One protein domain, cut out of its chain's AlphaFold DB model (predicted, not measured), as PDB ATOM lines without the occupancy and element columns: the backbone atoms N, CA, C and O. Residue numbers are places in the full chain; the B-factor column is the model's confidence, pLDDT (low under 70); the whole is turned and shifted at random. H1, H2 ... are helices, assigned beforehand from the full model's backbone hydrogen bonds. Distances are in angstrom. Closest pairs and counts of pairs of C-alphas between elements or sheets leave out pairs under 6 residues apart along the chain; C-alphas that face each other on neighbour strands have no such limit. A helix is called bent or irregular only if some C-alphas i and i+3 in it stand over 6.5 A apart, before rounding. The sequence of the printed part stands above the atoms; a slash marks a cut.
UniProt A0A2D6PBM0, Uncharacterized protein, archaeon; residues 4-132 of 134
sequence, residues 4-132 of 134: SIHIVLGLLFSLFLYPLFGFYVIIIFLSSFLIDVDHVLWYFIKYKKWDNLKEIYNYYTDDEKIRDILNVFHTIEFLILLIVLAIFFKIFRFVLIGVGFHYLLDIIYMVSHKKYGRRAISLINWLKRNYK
ATOM      1  N   SER A   4      33.583  17.246 -11.417       84.00
ATOM      2  CA  SER A   4      34.190  18.525 -11.809       84.00
ATOM      3  C   SER A   4      33.190  19.494 -12.448       84.00
ATOM      4  O   SER A   4      33.271  20.698 -12.213       84.00
ATOM      5  N   ILE A   5      32.215  18.985 -13.210       89.25
ATOM      6  CA  ILE A   5      31.180  19.815 -13.835       89.25
ATOM      7  C   ILE A   5      30.199  20.323 -12.770       89.25
ATOM      8  O   ILE A   5      29.810  21.490 -12.815       89.25
ATOM      9  N   HIS A   6      29.850  19.493 -11.780       91.25
ATOM     10  CA  HIS A   6      29.013  19.918 -10.654       91.25
ATOM     11  C   HIS A   6      29.661  21.043  -9.850       91.25
ATOM     12  O   HIS A   6      28.974  21.991  -9.487       91.25
ATOM     13  N   ILE A   7      30.976  20.985  -9.618       93.62
ATOM     14  CA  ILE A   7      31.704  22.040  -8.900       93.62
ATOM     15  C   ILE A   7      31.608  23.369  -9.651       93.62
ATOM     16  O   ILE A   7      31.240  24.382  -9.057       93.62
ATOM     17  N   VAL A   8      31.911  23.375 -10.954       96.31
ATOM     18  CA  VAL A   8      31.897  24.607 -11.758       96.31
ATOM     19  C   VAL A   8      30.486  25.185 -11.839       96.31
ATOM     20  O   VAL A   8      30.284  26.359 -11.534       96.31
ATOM     21  N   LEU A   9      29.493  24.368 -12.204       97.19
ATOM     22  CA  LEU A   9      28.111  24.835 -12.323       97.19
ATOM     23  C   LEU A   9      27.522  25.231 -10.965       97.19
ATOM     24  O   LEU A   9      26.820  26.233 -10.883       97.19
ATOM     25  N   GLY A  10      27.841  24.494  -9.901       97.00
ATOM     26  CA  GLY A  10      27.430  24.802  -8.533       97.00
ATOM     27  C   GLY A  10      28.012  26.122  -8.035       97.00
ATOM     28  O   GLY A  10      27.295  26.913  -7.419       97.00
ATOM     29  N   LEU A  11      29.281  26.411  -8.345       97.75
ATOM     30  CA  LEU A  11      29.905  27.697  -8.032       97.75
ATOM     31  C   LEU A  11      29.225  28.842  -8.789       97.75
ATOM     32  O   LEU A  11      28.830  29.828  -8.169       97.75
ATOM     33  N   LEU A  12      29.042  28.697 -10.106       98.25
ATOM     34  CA  LEU A  12      28.385  29.711 -10.938       98.25
ATOM     35  C   LEU A  12      26.953  29.986 -10.470       98.25
ATOM     36  O   LEU A  12      26.568  31.143 -10.307       98.25
ATOM     37  N   PHE A  13      26.185  28.933 -10.194       98.31
ATOM     38  CA  PHE A  13      24.829  29.039  -9.664       98.31
ATOM     39  C   PHE A  13      24.796  29.746  -8.304       98.31
ATOM     40  O   PHE A  13      23.968  30.624  -8.074       98.31
ATOM     41  N   SER A  14      25.731  29.418  -7.413       97.94
ATOM     42  CA  SER A  14      25.788  30.033  -6.086       97.94
ATOM     43  C   SER A  14      26.162  31.513  -6.165       97.94
ATOM     44  O   SER A  14      25.527  32.335  -5.513       97.94
ATOM     45  N   LEU A  15      27.134  31.881  -7.005       98.25
ATOM     46  CA  LEU A  15      27.497  33.283  -7.241       98.25
ATOM     47  C   LEU A  15      26.338  34.078  -7.847       98.25
ATOM     48  O   LEU A  15      26.075  35.198  -7.416       98.25
ATOM     49  N   PHE A  16      25.604  33.484  -8.791       98.31
ATOM     50  CA  PHE A  16      24.406  34.092  -9.371       98.31
ATOM     51  C   PHE A  16      23.344  34.424  -8.308       98.31
ATOM     52  O   PHE A  16      22.681  35.454  -8.391       98.31
ATOM     53  N   LEU A  17      23.217  33.594  -7.271       98.31
ATOM     54  CA  LEU A  17      22.271  33.803  -6.175       98.31
ATOM     55  C   LEU A  17      22.759  34.768  -5.078       98.31
ATOM     56  O   LEU A  17      22.005  35.057  -4.141       98.31
ATOM     57  N   TYR A  18      23.987  35.287  -5.168       98.38
ATOM     58  CA  TYR A  18      24.567  36.166  -4.143       98.38
ATOM     59  C   TYR A  18      23.718  37.410  -3.835       98.38
ATOM     60  O   TYR A  18      23.516  37.683  -2.650       98.38
ATOM     61  N   PRO A  19      23.133  38.125  -4.818       98.25
ATOM     62  CA  PRO A  19      22.293  39.289  -4.527       98.25
ATOM     63  C   PRO A  19      21.049  38.964  -3.687       98.25
ATOM     64  O   PRO A  19      20.539  39.835  -2.990       98.25
ATOM     65  N   LEU A  20      20.559  37.719  -3.740       98.19
ATOM     66  CA  LEU A  20      19.349  37.293  -3.037       98.19
ATOM     67  C   LEU A  20      19.646  36.737  -1.637       98.19
ATOM     68  O   LEU A  20      18.868  36.947  -0.707       98.19
ATOM     69  N   PHE A  21      20.760  36.016  -1.480       97.88
ATOM     70  CA  PHE A  21      21.056  35.266  -0.254       97.88
ATOM     71  C   PHE A  21      22.344  35.696   0.463       97.88
ATOM     72  O   PHE A  21      22.648  35.165   1.533       97.88
ATOM     73  N   GLY A  22      23.107  36.652  -0.071       98.00
ATOM     74  CA  GLY A  22      24.366  37.109   0.520       98.00
ATOM     75  C   GLY A  22      25.335  35.951   0.770       98.00
ATOM     76  O   GLY A  22      25.473  35.050  -0.051       98.00
ATOM     77  N   PHE A  23      25.984  35.916   1.938       98.00
ATOM     78  CA  PHE A  23      26.962  34.870   2.270       98.00
ATOM     79  C   PHE A  23      26.378  33.456   2.427       98.00
ATOM     80  O   PHE A  23      27.140  32.489   2.421       98.00
ATOM     81  N   TYR A  24      25.051  33.288   2.495       98.19
ATOM     82  CA  TYR A  24      24.451  31.950   2.510       98.19
ATOM     83  C   TYR A  24      24.720  31.166   1.216       98.19
ATOM     84  O   TYR A  24      24.624  29.938   1.225       98.19
ATOM     85  N   VAL A  25      25.137  31.826   0.129       98.25
ATOM     86  CA  VAL A  25      25.556  31.138  -1.103       98.25
ATOM     87  C   VAL A  25      26.767  30.233  -0.918       98.25
ATOM     88  O   VAL A  25      26.916  29.273  -1.665       98.25
ATOM     89  N   ILE A  26      27.596  30.466   0.106       98.25
ATOM     90  CA  ILE A  26      28.688  29.550   0.457       98.25
ATOM     91  C   ILE A  26      28.111  28.183   0.840       98.25
ATOM     92  O   ILE A  26      28.639  27.152   0.443       98.25
ATOM     93  N   ILE A  27      26.987  28.162   1.555       98.31
ATOM     94  CA  ILE A  27      26.314  26.925   1.973       98.31
ATOM     95  C   ILE A  27      25.651  26.246   0.779       98.31
ATOM     96  O   ILE A  27      25.716  25.024   0.659       98.31
ATOM     97  N   ILE A  28      25.051  27.026  -0.123       98.31
ATOM     98  CA  ILE A  28      24.488  26.515  -1.382       98.31
ATOM     99  C   ILE A  28      25.593  25.837  -2.205       98.31
ATOM    100  O   ILE A  28      25.442  24.684  -2.607       98.31
ATOM    101  N   PHE A  29      26.741  26.497  -2.370       98.25
ATOM    102  CA  PHE A  29      27.882  25.942  -3.091       98.25
ATOM    103  C   PHE A  29      28.415  24.671  -2.424       98.25
ATOM    104  O   PHE A  29      28.516  23.625  -3.067       98.25
ATOM    105  N   LEU A  30      28.717  24.744  -1.124       97.88
ATOM    106  CA  LEU A  30      29.271  23.616  -0.381       97.88
ATOM    107  C   LEU A  30      28.319  22.422  -0.388       97.88
ATOM    108  O   LEU A  30      28.773  21.305  -0.583       97.88
ATOM    109  N   SER A  31      27.012  22.625  -0.236       97.44
ATOM    110  CA  SER A  31      26.042  21.524  -0.292       97.44
ATOM    111  C   SER A  31      25.910  20.906  -1.688       97.44
ATOM    112  O   SER A  31      25.825  19.684  -1.791       97.44
ATOM    113  N   SER A  32      25.974  21.711  -2.756       96.31
ATOM    114  CA  SER A  32      26.000  21.213  -4.139       96.31
ATOM    115  C   SER A  32      27.261  20.398  -4.456       96.31
ATOM    116  O   SER A  32      27.218  19.540  -5.335       96.31
ATOM    117  N   PHE A  33      28.381  20.681  -3.790       93.56
ATOM    118  CA  PHE A  33      29.646  19.964  -3.965       93.56
ATOM    119  C   PHE A  33      29.754  18.731  -3.057       93.56
ATOM    120  O   PHE A  33      30.097  17.647  -3.521       93.56
ATOM    121  N   LEU A  34      29.452  18.878  -1.765       94.81
ATOM    122  CA  LEU A  34      29.666  17.841  -0.753       94.81
ATOM    123  C   LEU A  34      28.790  16.605  -0.958       94.81
ATOM    124  O   LEU A  34      29.144  15.532  -0.475       94.81
ATOM    125  N   ILE A  35      27.682  16.724  -1.691       93.81
ATOM    126  CA  ILE A  35      26.873  15.565  -2.071       93.81
ATOM    127  C   ILE A  35      27.673  14.539  -2.879       93.81
ATOM    128  O   ILE A  35      27.529  13.342  -2.639       93.81
ATOM    129  N   ASP A  36      28.577  14.982  -3.756       92.44
ATOM    130  CA  ASP A  36      29.377  14.077  -4.586       92.44
ATOM    131  C   ASP A  36      30.429  13.289  -3.791       92.44
ATOM    132  O   ASP A  36      31.016  12.337  -4.309       92.44
ATOM    133  N   VAL A  37      30.674  13.631  -2.521       90.50
ATOM    134  CA  VAL A  37      31.629  12.903  -1.668       90.50
ATOM    135  C   VAL A  37      31.223  11.434  -1.509       90.50
ATOM    136  O   VAL A  37      32.088  10.564  -1.371       90.50
ATOM    137  N   ASP A  38      29.929  11.119  -1.605       89.44
ATOM    138  CA  ASP A  38      29.450   9.740  -1.516       89.44
ATOM    139  C   ASP A  38      29.952   8.835  -2.660       89.44
ATOM    140  O   ASP A  38      30.058   7.622  -2.474       89.44
ATOM    141  N   HIS A  39      30.380   9.401  -3.795       88.06
ATOM    142  CA  HIS A  39      31.021   8.657  -4.877       88.06
ATOM    143  C   HIS A  39      32.378   8.097  -4.460       88.06
ATOM    144  O   HIS A  39      32.700   6.937  -4.750       88.06
ATOM    145  N   VAL A  40      33.170   8.918  -3.775       85.81
ATOM    146  CA  VAL A  40      34.477   8.521  -3.246       85.81
ATOM    147  C   VAL A  40      34.283   7.487  -2.139       85.81
ATOM    148  O   VAL A  40      34.946   6.450  -2.153       85.81
ATOM    149  N   LEU A  41      33.317   7.712  -1.240       86.44
ATOM    150  CA  LEU A  41      32.985   6.769  -0.169       86.44
ATOM    151  C   LEU A  41      32.556   5.404  -0.717       86.44
ATOM    152  O   LEU A  41      33.041   4.377  -0.248       86.44
ATOM    153  N   TRP A  42      31.693   5.372  -1.735       86.19
ATOM    154  CA  TRP A  42      31.267   4.118  -2.352       86.19
ATOM    155  C   TRP A  42      32.431   3.363  -3.000       86.19
ATOM    156  O   TRP A  42      32.575   2.153  -2.804       86.19
ATOM    157  N   TYR A  43      33.283   4.068  -3.753       85.88
ATOM    158  CA  TYR A  43      34.473   3.461  -4.350       85.88
ATOM    159  C   TYR A  43      35.371   2.848  -3.272       85.88
ATOM    160  O   TYR A  43      35.813   1.705  -3.404       85.88
ATOM    161  N   PHE A  44      35.575   3.578  -2.175       84.12
ATOM    162  CA  PHE A  44      36.349   3.098  -1.045       84.12
ATOM    163  C   PHE A  44      35.733   1.842  -0.411       84.12
ATOM    164  O   PHE A  44      36.437   0.854  -0.223       84.12
ATOM    165  N   ILE A  45      34.427   1.826  -0.139       83.75
ATOM    166  CA  ILE A  45      33.744   0.656   0.438       83.75
ATOM    167  C   ILE A  45      33.899  -0.573  -0.469       83.75
ATOM    168  O   ILE A  45      34.144  -1.678   0.018       83.75
ATOM    169  N   LYS A  46      33.796  -0.384  -1.789       82.56
ATOM    170  CA  LYS A  46      33.852  -1.475  -2.767       82.56
ATOM    171  C   LYS A  46      35.261  -2.031  -2.978       82.56
ATOM    172  O   LYS A  46      35.418  -3.244  -3.082       82.56
ATOM    173  N   TYR A  47      36.272  -1.166  -3.077       84.12
ATOM    174  CA  TYR A  47      37.629  -1.561  -3.479       84.12
ATOM    175  C   TYR A  47      38.661  -1.514  -2.350       84.12
ATOM    176  O   TYR A  47      39.733  -2.093  -2.502       84.12
ATOM    177  N   LYS A  48      38.354  -0.854  -1.226       81.88
ATOM    178  CA  LYS A  48      39.251  -0.627  -0.079       81.88
ATOM    179  C   LYS A  48      40.583   0.048  -0.449       81.88
ATOM    180  O   LYS A  48      41.592  -0.170   0.215       81.88
ATOM    181  N   LYS A  49      40.584   0.878  -1.498       79.69
ATOM    182  CA  LYS A  49      41.748   1.636  -1.989       79.69
ATOM    183  C   LYS A  49      41.511   3.140  -1.843       79.69
ATOM    184  O   LYS A  49      40.409   3.606  -2.127       79.69
ATOM    185  N   TRP A  50      42.537   3.876  -1.414       69.75
ATOM    186  CA  TRP A  50      42.487   5.326  -1.143       69.75
ATOM    187  C   TRP A  50      43.370   6.152  -2.085       69.75
ATOM    188  O   TRP A  50      43.286   7.375  -2.109       69.75
ATOM    189  N   ASP A  51      44.251   5.498  -2.829       65.94
ATOM    190  CA  ASP A  51      45.506   6.063  -3.314       65.94
ATOM    191  C   ASP A  51      45.440   6.627  -4.738       65.94
ATOM    192  O   ASP A  51      46.432   7.168  -5.227       65.94
ATOM    193  N   ASN A  52      44.282   6.572  -5.410       77.75
ATOM    194  CA  ASN A  52      44.200   7.009  -6.800       77.75
ATOM    195  C   ASN A  52      42.857   7.652  -7.199       77.75
ATOM    196  O   ASN A  52      41.926   6.987  -7.658       77.75
ATOM    197  N   LEU A  53      42.781   8.988  -7.119       78.06
ATOM    198  CA  LEU A  53      41.635   9.774  -7.615       78.06
ATOM    199  C   LEU A  53      41.361   9.550  -9.111       78.06
ATOM    200  O   LEU A  53      40.212   9.635  -9.547       78.06
ATOM    201  N   LYS A  54      42.392   9.222  -9.902       82.00
ATOM    202  CA  LYS A  54      42.240   8.911 -11.329       82.00
ATOM    203  C   LYS A  54      41.501   7.591 -11.539       82.00
ATOM    204  O   LYS A  54      40.708   7.487 -12.466       82.00
ATOM    205  N   GLU A  55      41.711   6.599 -10.675       81.94
ATOM    206  CA  GLU A  55      40.953   5.343 -10.731       81.94
ATOM    207  C   GLU A  55      39.494   5.537 -10.329       81.94
ATOM    208  O   GLU A  55      38.619   4.981 -10.986       81.94
ATOM    209  N   ILE A  56      39.218   6.372  -9.320       80.12
ATOM    210  CA  ILE A  56      37.845   6.748  -8.949       80.12
ATOM    211  C   ILE A  56      37.152   7.421 -10.137       80.12
ATOM    212  O   ILE A  56      36.041   7.045 -10.507       80.12
ATOM    213  N   TYR A  57      37.821   8.389 -10.766       82.12
ATOM    214  CA  TYR A  57      37.313   9.052 -11.962       82.12
ATOM    215  C   TYR A  57      37.019   8.044 -13.081       82.12
ATOM    216  O   TYR A  57      35.895   7.995 -13.579       82.12
ATOM    217  N   ASN A  58      37.996   7.189 -13.404       82.19
ATOM    218  CA  ASN A  58      37.864   6.169 -14.442       82.19
ATOM    219  C   ASN A  58      36.718   5.196 -14.145       82.19
ATOM    220  O   ASN A  58      35.971   4.831 -15.051       82.19
ATOM    221  N   TYR A  59      36.552   4.814 -12.876       81.12
ATOM    222  CA  TYR A  59      35.464   3.958 -12.427       81.12
ATOM    223  C   TYR A  59      34.109   4.575 -12.761       81.12
ATOM    224  O   TYR A  59      33.276   3.874 -13.317       81.12
ATOM    225  N   TYR A  60      33.908   5.871 -12.496       78.19
ATOM    226  CA  TYR A  60      32.646   6.569 -12.775       78.19
ATOM    227  C   TYR A  60      32.429   6.953 -14.245       78.19
ATOM    228  O   TYR A  60      31.299   7.266 -14.628       78.19
ATOM    229  N   THR A  61      33.473   6.902 -15.073       78.12
ATOM    230  CA  THR A  61      33.383   7.134 -16.524       78.12
ATOM    231  C   THR A  61      33.217   5.855 -17.345       78.12
ATOM    232  O   THR A  61      32.791   5.936 -18.493       78.12
ATOM    233  N   ASP A  62      33.543   4.687 -16.781       77.94
ATOM    234  CA  ASP A  62      33.406   3.390 -17.451       77.94
ATOM    235  C   ASP A  62      31.941   2.913 -17.408       77.94
ATOM    236  O   ASP A  62      31.424   2.413 -16.404       77.94
ATOM    237  N   ASP A  63      31.255   3.121 -18.529       65.69
ATOM    238  CA  ASP A  63      29.813   2.948 -18.676       65.69
ATOM    239  C   ASP A  63      29.335   1.490 -18.559       65.69
ATOM    240  O   ASP A  63      28.164   1.260 -18.239       65.69
ATOM    241  N   GLU A  64      30.211   0.506 -18.778       63.31
ATOM    242  CA  GLU A  64      29.835  -0.914 -18.807       63.31
ATOM    243  C   GLU A  64      29.796  -1.562 -17.416       63.31
ATOM    244  O   GLU A  64      29.082  -2.543 -17.197       63.31
ATOM    245  N   LYS A  65      30.524  -1.002 -16.443       61.84
ATOM    246  CA  LYS A  65      30.734  -1.626 -15.122       61.84
ATOM    247  C   LYS A  65      29.800  -1.120 -14.025       61.84
ATOM    248  O   LYS A  65      29.832  -1.640 -12.905       61.84
ATOM    249  N   ILE A  66      28.976  -0.114 -14.317       65.19
ATOM    250  CA  ILE A  66      28.196   0.602 -13.305       65.19
ATOM    251  C   ILE A  66      26.710   0.276 -13.404       65.19
ATOM    252  O   ILE A  66      25.979   0.820 -14.232       65.19
ATOM    253  N   ARG A  67      26.246  -0.569 -12.481       72.38
ATOM    254  CA  ARG A  67      24.823  -0.749 -12.179       72.38
ATOM    255  C   ARG A  67      24.632  -0.852 -10.669       72.38
ATOM    256  O   ARG A  67      25.463  -1.444  -9.987       72.38
ATOM    257  N   ASP A  68      23.531  -0.285 -10.179       80.38
ATOM    258  CA  ASP A  68      23.088  -0.364  -8.777       80.38
ATOM    259  C   ASP A  68      24.115   0.163  -7.749       80.38
ATOM    260  O   ASP A  68      24.271  -0.397  -6.664       80.38
ATOM    261  N   ILE A  69      24.826   1.250  -8.084       86.94
ATOM    262  CA  ILE A  69      25.705   1.941  -7.125       86.94
ATOM    263  C   ILE A  69      24.867   2.602  -6.030       86.94
ATOM    264  O   ILE A  69      23.915   3.326  -6.334       86.94
ATOM    265  N   LEU A  70      25.263   2.404  -4.770       89.31
ATOM    266  CA  LEU A  70      24.687   3.122  -3.643       89.31
ATOM    267  C   LEU A  70      25.466   4.410  -3.362       89.31
ATOM    268  O   LEU A  70      26.499   4.411  -2.699       89.31
ATOM    269  N   ASN A  71      24.903   5.517  -3.826       91.81
ATOM    270  CA  ASN A  71      25.281   6.865  -3.426       91.81
ATOM    271  C   ASN A  71      24.240   7.346  -2.407       91.81
ATOM    272  O   ASN A  71      23.125   7.694  -2.793       91.81
ATOM    273  N   VAL A  72      24.555   7.285  -1.109       92.38
ATOM    274  CA  VAL A  72      23.577   7.510  -0.026       92.38
ATOM    275  C   VAL A  72      22.917   8.889  -0.120       92.38
ATOM    276  O   VAL A  72      21.704   8.990   0.061       92.38
ATOM    277  N   PHE A  73      23.670   9.935  -0.468       94.75
ATOM    278  CA  PHE A  73      23.147  11.303  -0.579       94.75
ATOM    279  C   PHE A  73      22.318  11.531  -1.846       94.75
ATOM    280  O   PHE A  73      21.617  12.535  -1.977       94.75
ATOM    281  N   HIS A  74      22.328  10.554  -2.747       94.38
ATOM    282  CA  HIS A  74      21.556  10.532  -3.980       94.38
ATOM    283  C   HIS A  74      20.328   9.610  -3.908       94.38
ATOM    284  O   HIS A  74      19.751   9.247  -4.937       94.38
ATOM    285  N   THR A  75      19.947   9.203  -2.695       95.25
ATOM    286  CA  THR A  75      18.750   8.398  -2.449       95.25
ATOM    287  C   THR A  75      17.549   9.262  -2.085       95.25
ATOM    288  O   THR A  75      17.677  10.325  -1.472       95.25
ATOM    289  N   ILE A  76      16.353   8.783  -2.428       95.38
ATOM    290  CA  ILE A  76      15.098   9.469  -2.112       95.38
ATOM    291  C   ILE A  76      14.897   9.621  -0.601       95.38
ATOM    292  O   ILE A  76      14.367  10.634  -0.157       95.38
ATOM    293  N   GLU A  77      15.363   8.662   0.202       97.12
ATOM    294  CA  GLU A  77      15.288   8.729   1.661       97.12
ATOM    295  C   GLU A  77      16.114   9.898   2.212       97.12
ATOM    296  O   GLU A  77      15.638  10.630   3.082       97.12
ATOM    297  N   PHE A  78      17.317  10.121   1.674       96.38
ATOM    298  CA  PHE A  78      18.138  11.270   2.052       96.38
ATOM    299  C   PHE A  78      17.490  12.594   1.631       96.38
ATOM    300  O   PHE A  78      17.459  13.539   2.419       96.38
ATOM    301  N   LEU A  79      16.920  12.659   0.424       96.56
ATOM    302  CA  LEU A  79      16.228  13.860  -0.044       96.56
ATOM    303  C   LEU A  79      14.999  14.188   0.820       96.56
ATOM    304  O   LEU A  79      14.808  15.344   1.196       96.56
ATOM    305  N   ILE A  80      14.196  13.183   1.188       97.56
ATOM    306  CA  ILE A  80      13.048  13.357   2.094       97.56
ATOM    307  C   ILE A  80      13.518  13.871   3.456       97.56
ATOM    308  O   ILE A  80      12.960  14.844   3.962       97.56
ATOM    309  N   LEU A  81      14.562  13.266   4.034       97.69
ATOM    310  CA  LEU A  81      15.142  13.730   5.294       97.69
ATOM    311  C   LEU A  81      15.572  15.199   5.198       97.69
ATOM    312  O   LEU A  81      15.268  15.993   6.088       97.69
ATOM    313  N   LEU A  82      16.234  15.578   4.103       97.75
ATOM    314  CA  LEU A  82      16.693  16.944   3.887       97.75
ATOM    315  C   LEU A  82      15.531  17.942   3.780       97.75
ATOM    316  O   LEU A  82      15.600  19.025   4.361       97.75
ATOM    317  N   ILE A  83      14.451  17.569   3.087       98.19
ATOM    318  CA  ILE A  83      13.228  18.379   2.989       98.19
ATOM    319  C   ILE A  83      12.610  18.582   4.374       98.19
ATOM    320  O   ILE A  83      12.290  19.714   4.738       98.19
ATOM    321  N   VAL A  84      12.489  17.515   5.170       98.50
ATOM    322  CA  VAL A  84      11.967  17.598   6.542       98.50
ATOM    323  C   VAL A  84      12.824  18.549   7.381       98.50
ATOM    324  O   VAL A  84      12.291  19.457   8.015       98.50
ATOM    325  N   LEU A  85      14.154  18.421   7.331       98.38
ATOM    326  CA  LEU A  85      15.062  19.318   8.051       98.38
ATOM    327  C   LEU A  85      14.940  20.780   7.589       98.38
ATOM    328  O   LEU A  85      14.989  21.685   8.420       98.38
ATOM    329  N   ALA A  86      14.726  21.035   6.297       98.19
ATOM    330  CA  ALA A  86      14.565  22.388   5.754       98.19
ATOM    331  C   ALA A  86      13.294  23.107   6.251       98.19
ATOM    332  O   ALA A  86      13.276  24.344   6.333       98.19
ATOM    333  N   ILE A  87      12.248  22.359   6.622       98.25
ATOM    334  CA  ILE A  87      11.030  22.918   7.228       98.25
ATOM    335  C   ILE A  87      11.368  23.529   8.594       98.25
ATOM    336  O   ILE A  87      11.059  24.698   8.845       98.25
ATOM    337  N   PHE A  88      12.064  22.767   9.439       98.38
ATOM    338  CA  PHE A  88      12.355  23.147  10.823       98.38
ATOM    339  C   PHE A  88      13.556  24.085  10.967       98.38
ATOM    340  O   PHE A  88      13.574  24.940  11.851       98.38
ATOM    341  N   PHE A  89      14.555  23.967  10.094       98.06
ATOM    342  CA  PHE A  89      15.836  24.643  10.260       98.06
ATOM    343  C   PHE A  89      16.181  25.497   9.039       98.06
ATOM    344  O   PHE A  89      16.389  24.996   7.933       98.06
ATOM    345  N   LYS A  90      16.330  26.813   9.252       97.25
ATOM    346  CA  LYS A  90      16.636  27.785   8.183       97.25
ATOM    347  C   LYS A  90      17.887  27.409   7.381       97.25
ATOM    348  O   LYS A  90      17.892  27.564   6.166       97.25
ATOM    349  N   ILE A  91      18.922  26.895   8.049       98.12
ATOM    350  CA  ILE A  91      20.187  26.512   7.409       98.12
ATOM    351  C   ILE A  91      19.987  25.442   6.328       98.12
ATOM    352  O   ILE A  91      20.545  25.545   5.238       98.12
ATOM    353  N   PHE A  92      19.106  24.474   6.588       98.25
ATOM    354  CA  PHE A  92      18.826  23.367   5.683       98.25
ATOM    355  C   PHE A  92      18.023  23.788   4.452       98.25
ATOM    356  O   PHE A  92      18.033  23.070   3.461       98.25
ATOM    357  N   ARG A  93      17.403  24.975   4.449       98.31
ATOM    358  CA  ARG A  93      16.783  25.539   3.238       98.31
ATOM    359  C   ARG A  93      17.838  25.868   2.184       98.31
ATOM    360  O   ARG A  93      17.649  25.554   1.018       98.31
ATOM    361  N   PHE A  94      18.971  26.437   2.599       98.31
ATOM    362  CA  PHE A  94      20.089  26.722   1.696       98.31
ATOM    363  C   PHE A  94      20.792  25.441   1.244       98.31
ATOM    364  O   PHE A  94      21.136  25.320   0.072       98.31
ATOM    365  N   VAL A  95      20.928  24.462   2.146       98.44
ATOM    366  CA  VAL A  95      21.412  23.121   1.784       98.44
ATOM    367  C   VAL A  95      20.495  22.502   0.729       98.44
ATOM    368  O   VAL A  95      20.973  22.060  -0.306       98.44
ATOM    369  N   LEU A  96      19.176  22.536   0.934       98.25
ATOM    370  CA  LEU A  96      18.205  21.994  -0.013       98.25
ATOM    371  C   LEU A  96      18.272  22.679  -1.385       98.25
ATOM    372  O   LEU A  96      18.110  21.997  -2.390       98.25
ATOM    373  N   ILE A  97      18.552  23.984  -1.454       98.38
ATOM    374  CA  ILE A  97      18.751  24.684  -2.736       98.38
ATOM    375  C   ILE A  97      19.986  24.142  -3.468       98.38
ATOM    376  O   ILE A  97      19.890  23.812  -4.650       98.38
ATOM    377  N   GLY A  98      21.129  24.017  -2.784       98.12
ATOM    378  CA  GLY A  98      22.357  23.500  -3.399       98.12
ATOM    379  C   GLY A  98      22.230  22.038  -3.824       98.12
ATOM    380  O   GLY A  98      22.551  21.685  -4.957       98.12
ATOM    381  N   VAL A  99      21.665  21.202  -2.952       97.75
ATOM    382  CA  VAL A  99      21.347  19.798  -3.244       97.75
ATOM    383  C   VAL A  99      20.339  19.673  -4.387       97.75
ATOM    384  O   VAL A  99      20.529  18.871  -5.294       97.75
ATOM    385  N   GLY A 100      19.279  20.479  -4.382       97.69
ATOM    386  CA  GLY A 100      18.258  20.465  -5.427       97.69
ATOM    387  C   GLY A 100      18.832  20.827  -6.794       97.69
ATOM    388  O   GLY A 100      18.538  20.157  -7.782       97.69
ATOM    389  N   PHE A 101      19.707  21.835  -6.848       97.94
ATOM    390  CA  PHE A 101      20.427  22.184  -8.070       97.94
ATOM    391  C   PHE A 101      21.334  21.044  -8.548       97.94
ATOM    392  O   PHE A 101      21.318  20.704  -9.730       97.94
ATOM    393  N   HIS A 102      22.062  20.396  -7.636       97.12
ATOM    394  CA  HIS A 102      22.865  19.221  -7.960       97.12
ATOM    395  C   HIS A 102      22.016  18.105  -8.597       97.12
ATOM    396  O   HIS A 102      22.321  17.634  -9.692       97.12
ATOM    397  N   TYR A 103      20.904  17.726  -7.958       95.25
ATOM    398  CA  TYR A 103      19.984  16.710  -8.481       95.25
ATOM    399  C   TYR A 103      19.426  17.086  -9.855       95.25
ATOM    400  O   TYR A 103      19.299  16.223 -10.722       95.25
ATOM    401  N   LEU A 104      19.107  18.364 -10.074       95.81
ATOM    402  CA  LEU A 104      18.639  18.849 -11.368       95.81
ATOM    403  C   LEU A 104      19.682  18.601 -12.466       95.81
ATOM    404  O   LEU A 104      19.334  18.084 -13.527       95.81
ATOM    405  N   LEU A 105      20.953  18.920 -12.210       95.50
ATOM    406  CA  LEU A 105      22.040  18.660 -13.156       95.50
ATOM    407  C   LEU A 105      22.205  17.166 -13.445       95.50
ATOM    408  O   LEU A 105      22.365  16.772 -14.602       95.50
ATOM    409  N   ASP A 106      22.119  16.333 -12.411       92.38
ATOM    410  CA  ASP A 106      22.206  14.882 -12.547       92.38
ATOM    411  C   ASP A 106      21.052  14.321 -13.394       92.38
ATOM    412  O   ASP A 106      21.284  13.516 -14.301       92.38
ATOM    413  N   ILE A 107      19.823  14.804 -13.180       92.56
ATOM    414  CA  ILE A 107      18.644  14.444 -13.983       92.56
ATOM    415  C   ILE A 107      18.834  14.872 -15.440       92.56
ATOM    416  O   ILE A 107      18.650  14.049 -16.341       92.56
ATOM    417  N   ILE A 108      19.244  16.122 -15.691       94.25
ATOM    418  CA  ILE A 108      19.509  16.631 -17.046       94.25
ATOM    419  C   ILE A 108      20.554  15.756 -17.740       94.25
ATOM    420  O   ILE A 108      20.347  15.330 -18.878       94.25
ATOM    421  N   TYR A 109      21.655  15.439 -17.054       91.62
ATOM    422  CA  TYR A 109      22.714  14.591 -17.591       91.62
ATOM    423  C   TYR A 109      22.199  13.185 -17.920       91.62
ATOM    424  O   TYR A 109      22.437  12.687 -19.024       91.62
ATOM    425  N   MET A 110      21.470  12.553 -16.996       89.44
ATOM    426  CA  MET A 110      20.924  11.207 -17.175       89.44
ATOM    427  C   MET A 110      19.941  11.129 -18.341       89.44
ATOM    428  O   MET A 110      20.038  10.200 -19.143       89.44
ATOM    429  N   VAL A 111      19.031  12.099 -18.452       92.00
ATOM    430  CA  VAL A 111      18.054  12.176 -19.546       92.00
ATOM    431  C   VAL A 111      18.765  12.404 -20.878       92.00
ATOM    432  O   VAL A 111      18.538  11.652 -21.825       92.00
ATOM    433  N   SER A 112      19.689  13.366 -20.937       92.69
ATOM    434  CA  SER A 112      20.404  13.722 -22.173       92.69
ATOM    435  C   SER A 112      21.264  12.577 -22.716       92.69
ATOM    436  O   SER A 112      21.420  12.440 -23.924       92.69
ATOM    437  N   HIS A 113      21.791  11.723 -21.835       89.12
ATOM    438  CA  HIS A 113      22.662  10.605 -22.211       89.12
ATOM    439  C   HIS A 113      21.961   9.237 -22.162       89.12
ATOM    440  O   HIS A 113      22.616   8.217 -22.363       89.12
ATOM    441  N   LYS A 114      20.648   9.186 -21.879       88.69
ATOM    442  CA  LYS A 114      19.860   7.945 -21.712       88.69
ATOM    443  C   LYS A 114      20.453   6.969 -20.675       88.69
ATOM    444  O   LYS A 114      20.340   5.751 -20.806       88.69
ATOM    445  N   LYS A 115      21.086   7.494 -19.622       83.88
ATOM    446  CA  LYS A 115      21.831   6.731 -18.597       83.88
ATOM    447  C   LYS A 115      20.961   6.363 -17.388       83.88
ATOM    448  O   LYS A 115      21.330   6.617 -16.241       83.88
ATOM    449  N   TYR A 116      19.795   5.770 -17.628       82.50
ATOM    450  CA  TYR A 116      18.865   5.375 -16.564       82.50
ATOM    451  C   TYR A 116      19.369   4.149 -15.779       82.50
ATOM    452  O   TYR A 116      20.056   3.289 -16.323       82.50
ATOM    453  N   GLY A 117      19.027   4.056 -14.489       78.38
ATOM    454  CA  GLY A 117      19.266   2.851 -13.677       78.38
ATOM    455  C   GLY A 117      20.715   2.593 -13.234       78.38
ATOM    456  O   GLY A 117      21.004   1.535 -12.679       78.38
ATOM    457  N   ARG A 118      21.638   3.542 -13.436       80.94
ATOM    458  CA  ARG A 118      23.039   3.411 -12.982       80.94
ATOM    459  C   ARG A 118      23.206   3.415 -11.468       80.94
ATOM    460  O   ARG A 118      24.120   2.785 -10.938       80.94
ATOM    461  N   ARG A 119      22.321   4.137 -10.789       85.69
ATOM    462  CA  ARG A 119      22.373   4.396  -9.355       85.69
ATOM    463  C   ARG A 119      21.113   3.869  -8.684       85.69
ATOM    464  O   ARG A 119      20.022   3.928  -9.255       85.69
ATOM    465  N   ALA A 120      21.272   3.381  -7.463       90.06
ATOM    466  CA  ALA A 120      20.158   3.055  -6.601       90.06
ATOM    467  C   ALA A 120      19.397   4.329  -6.205       90.06
ATOM    468  O   ALA A 120      19.945   5.213  -5.560       90.06
ATOM    469  N   ILE A 121      18.118   4.401  -6.576       91.00
ATOM    470  CA  ILE A 121      17.245   5.538  -6.233       91.00
ATOM    471  C   ILE A 121      16.830   5.494  -4.757       91.00
ATOM    472  O   ILE A 121      16.564   6.526  -4.153       91.00
ATOM    473  N   SER A 122      16.759   4.297  -4.171       92.88
ATOM    474  CA  SER A 122      16.317   4.094  -2.791       92.88
ATOM    475  C   SER A 122      17.326   3.253  -2.024       92.88
ATOM    476  O   SER A 122      17.675   2.147  -2.455       92.88
ATOM    477  N   LEU A 123      17.743   3.770  -0.868       92.50
ATOM    478  CA  LEU A 123      18.604   3.085   0.091       92.50
ATOM    479  C   LEU A 123      17.930   1.808   0.601       92.50
ATOM    480  O   LEU A 123      18.544   0.744   0.605       92.50
ATOM    481  N   ILE A 124      16.652   1.888   0.981       92.75
ATOM    482  CA  ILE A 124      15.903   0.750   1.530       92.75
ATOM    483  C   ILE A 124      15.798  -0.366   0.491       92.75
ATOM    484  O   ILE A 124      16.047  -1.536   0.790       92.75
ATOM    485  N   ASN A 125      15.448  -0.019  -0.748       91.56
ATOM    486  CA  ASN A 125      15.328  -0.999  -1.820       91.56
ATOM    487  C   ASN A 125      16.681  -1.614  -2.185       91.56
ATOM    488  O   ASN A 125      16.745  -2.809  -2.474       91.56
ATOM    489  N   TRP A 126      17.755  -0.825  -2.148       92.44
ATOM    490  CA  TRP A 126      19.107  -1.329  -2.351       92.44
ATOM    491  C   TRP A 126      19.515  -2.324  -1.258       92.44
ATOM    492  O   TRP A 126      19.969  -3.425  -1.578       92.44
ATOM    493  N   LEU A 127      19.265  -1.991   0.015       90.88
ATOM    494  CA  LEU A 127      19.530  -2.875   1.152       90.88
ATOM    495  C   LEU A 127      18.744  -4.184   1.037       90.88
ATOM    496  O   LEU A 127      19.327  -5.252   1.185       90.88
ATOM    497  N   LYS A 128      17.453  -4.144   0.684       91.06
ATOM    498  CA  LYS A 128      16.638  -5.361   0.499       91.06
ATOM    499  C   LYS A 128      17.220  -6.322  -0.545       91.06
ATOM    500  O   LYS A 128      17.176  -7.532  -0.346       91.06
ATOM    501  N   ARG A 129      17.764  -5.799  -1.649       89.44
ATOM    502  CA  ARG A 129      18.366  -6.617  -2.718       89.44
ATOM    503  C   ARG A 129      19.764  -7.131  -2.370       89.44
ATOM    504  O   ARG A 129      20.157  -8.177  -2.881       89.44
ATOM    505  N   ASN A 130      20.500  -6.416  -1.519       86.12
ATOM    506  CA  ASN A 130      21.912  -6.690  -1.243       86.12
ATOM    507  C   ASN A 130      22.195  -7.218   0.174       86.12
ATOM    508  O   ASN A 130      23.314  -7.645   0.422       86.12
ATOM    509  N   TYR A 131      21.209  -7.290   1.076       83.12
ATOM    510  CA  TYR A 131      21.396  -7.733   2.469       83.12
ATOM    511  C   TYR A 131      22.041  -9.122   2.601       83.12
ATOM    512  O   TYR A 131      22.820  -9.346   3.511       83.12
ATOM    513  N   LYS A 132      21.775 -10.047   1.671       78.88
ATOM    514  CA  LYS A 132      22.398 -11.386   1.672       78.88
ATOM    515  C   LYS A 132      23.848 -11.413   1.159       78.88
ATOM    516  O   LYS A 132      24.460 -12.475   1.160       78.88
TER     517      LYS A 132
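AT A GLANCE: This is residues 4 to 132 of the 134 residues of an uncharacterized protein of archaeon (UniProt A0A2D6PBM0). Two helical hairpins, H1 with H2 and H5 with H6, make the packed part of the model, where the long helix H6 crosses H2 steeply and also packs on H1. Beyond one end of this part, H3 runs on from H2 in nearly its direction, H4 stands across H3, and H7 leads away from the first residues of H5, with few contacts among these three and the rest. The printed part has 129 residues with seven named helices, H1 to H7 in order, and no named strand; the class is all helix. The whole is compact, with a radius of gyration of the C-alphas of 15.6 A, and only just elongated, with spans of 46 by 31 by 30 A.

IN THESE COORDINATES: H1 is residues 4 to 16, 18.5 A long, with C-alpha 4 at (34.190, 18.525, -11.809). H2, residues 18 to 34, is 19.3 A long; it has a kink of 73 degrees near residue 25 and is irregular, with C-alphas 20 and 23 9.6 A apart. H3 is residues 37 to 47 and H4 residues 53 to 61. H5 is residues 76 to 88, 19.0 A long. H6, residues 90 to 112, is the longest helix, 33.7 A from C-alpha 90 at (16.636, 27.785, 8.183) to C-alpha 112. H7, residues 123 to 132, is irregular, with C-alphas 129 and 132 7.6 A apart; it ends at C-alpha 132 at (22.398, -11.386, 1.672).

HOW THE PARTS SIT: H6 is the hub, touching three helices. With residues 94 to 102 alone it touches H2, at a steep tilt of 62 degrees, the same way; the closest C-alphas, of Ile 28 and Gly 98, are 4.2 A apart. With residues 98 to 105 alone it touches H1, at a steep tilt of 50 degrees, opposite ways; the closest C-alphas, of His 6 and His 102, are 6.7 A apart. H5 and H6 form a hairpin at a shallow tilt of 30 degrees, with the C-alphas of Ala 86 and Phe 92 closest at 4.4 A. H1 and H2 form a hairpin at 16 degrees, with the C-alphas of Ser 14 and Val 25 closest at 5.1 A. H2 and H3 meet only through their link. H3 and H4 are close but not clearly touching and about perpendicular, at 86 degrees; the closest C-alphas, of Tyr 43 and Ile 56, are 6.6 A apart. H5 and H7 are close but not clearly touching, with the C-alphas of Glu 77 and Leu 123 closest at 6.7 A. H3 and H6 are apart. In H1, H3 and H4 every O i to N i+4 pair is within hydrogen-bond range; H2 has 8 of 13, H5 8 of 9, H6 18 of 19 and H7 5 of 6.

THE WHOLE: The C-alphas of Pro 19 and Lys 132 are the two farthest apart, at 51.1 A. The printed part has no cut. The link from H4 to H5, residues 62 to 75, is long. The mean pLDDT of the printed part is 90.6; residues 50 to 51 and 63 to 66 are under 70.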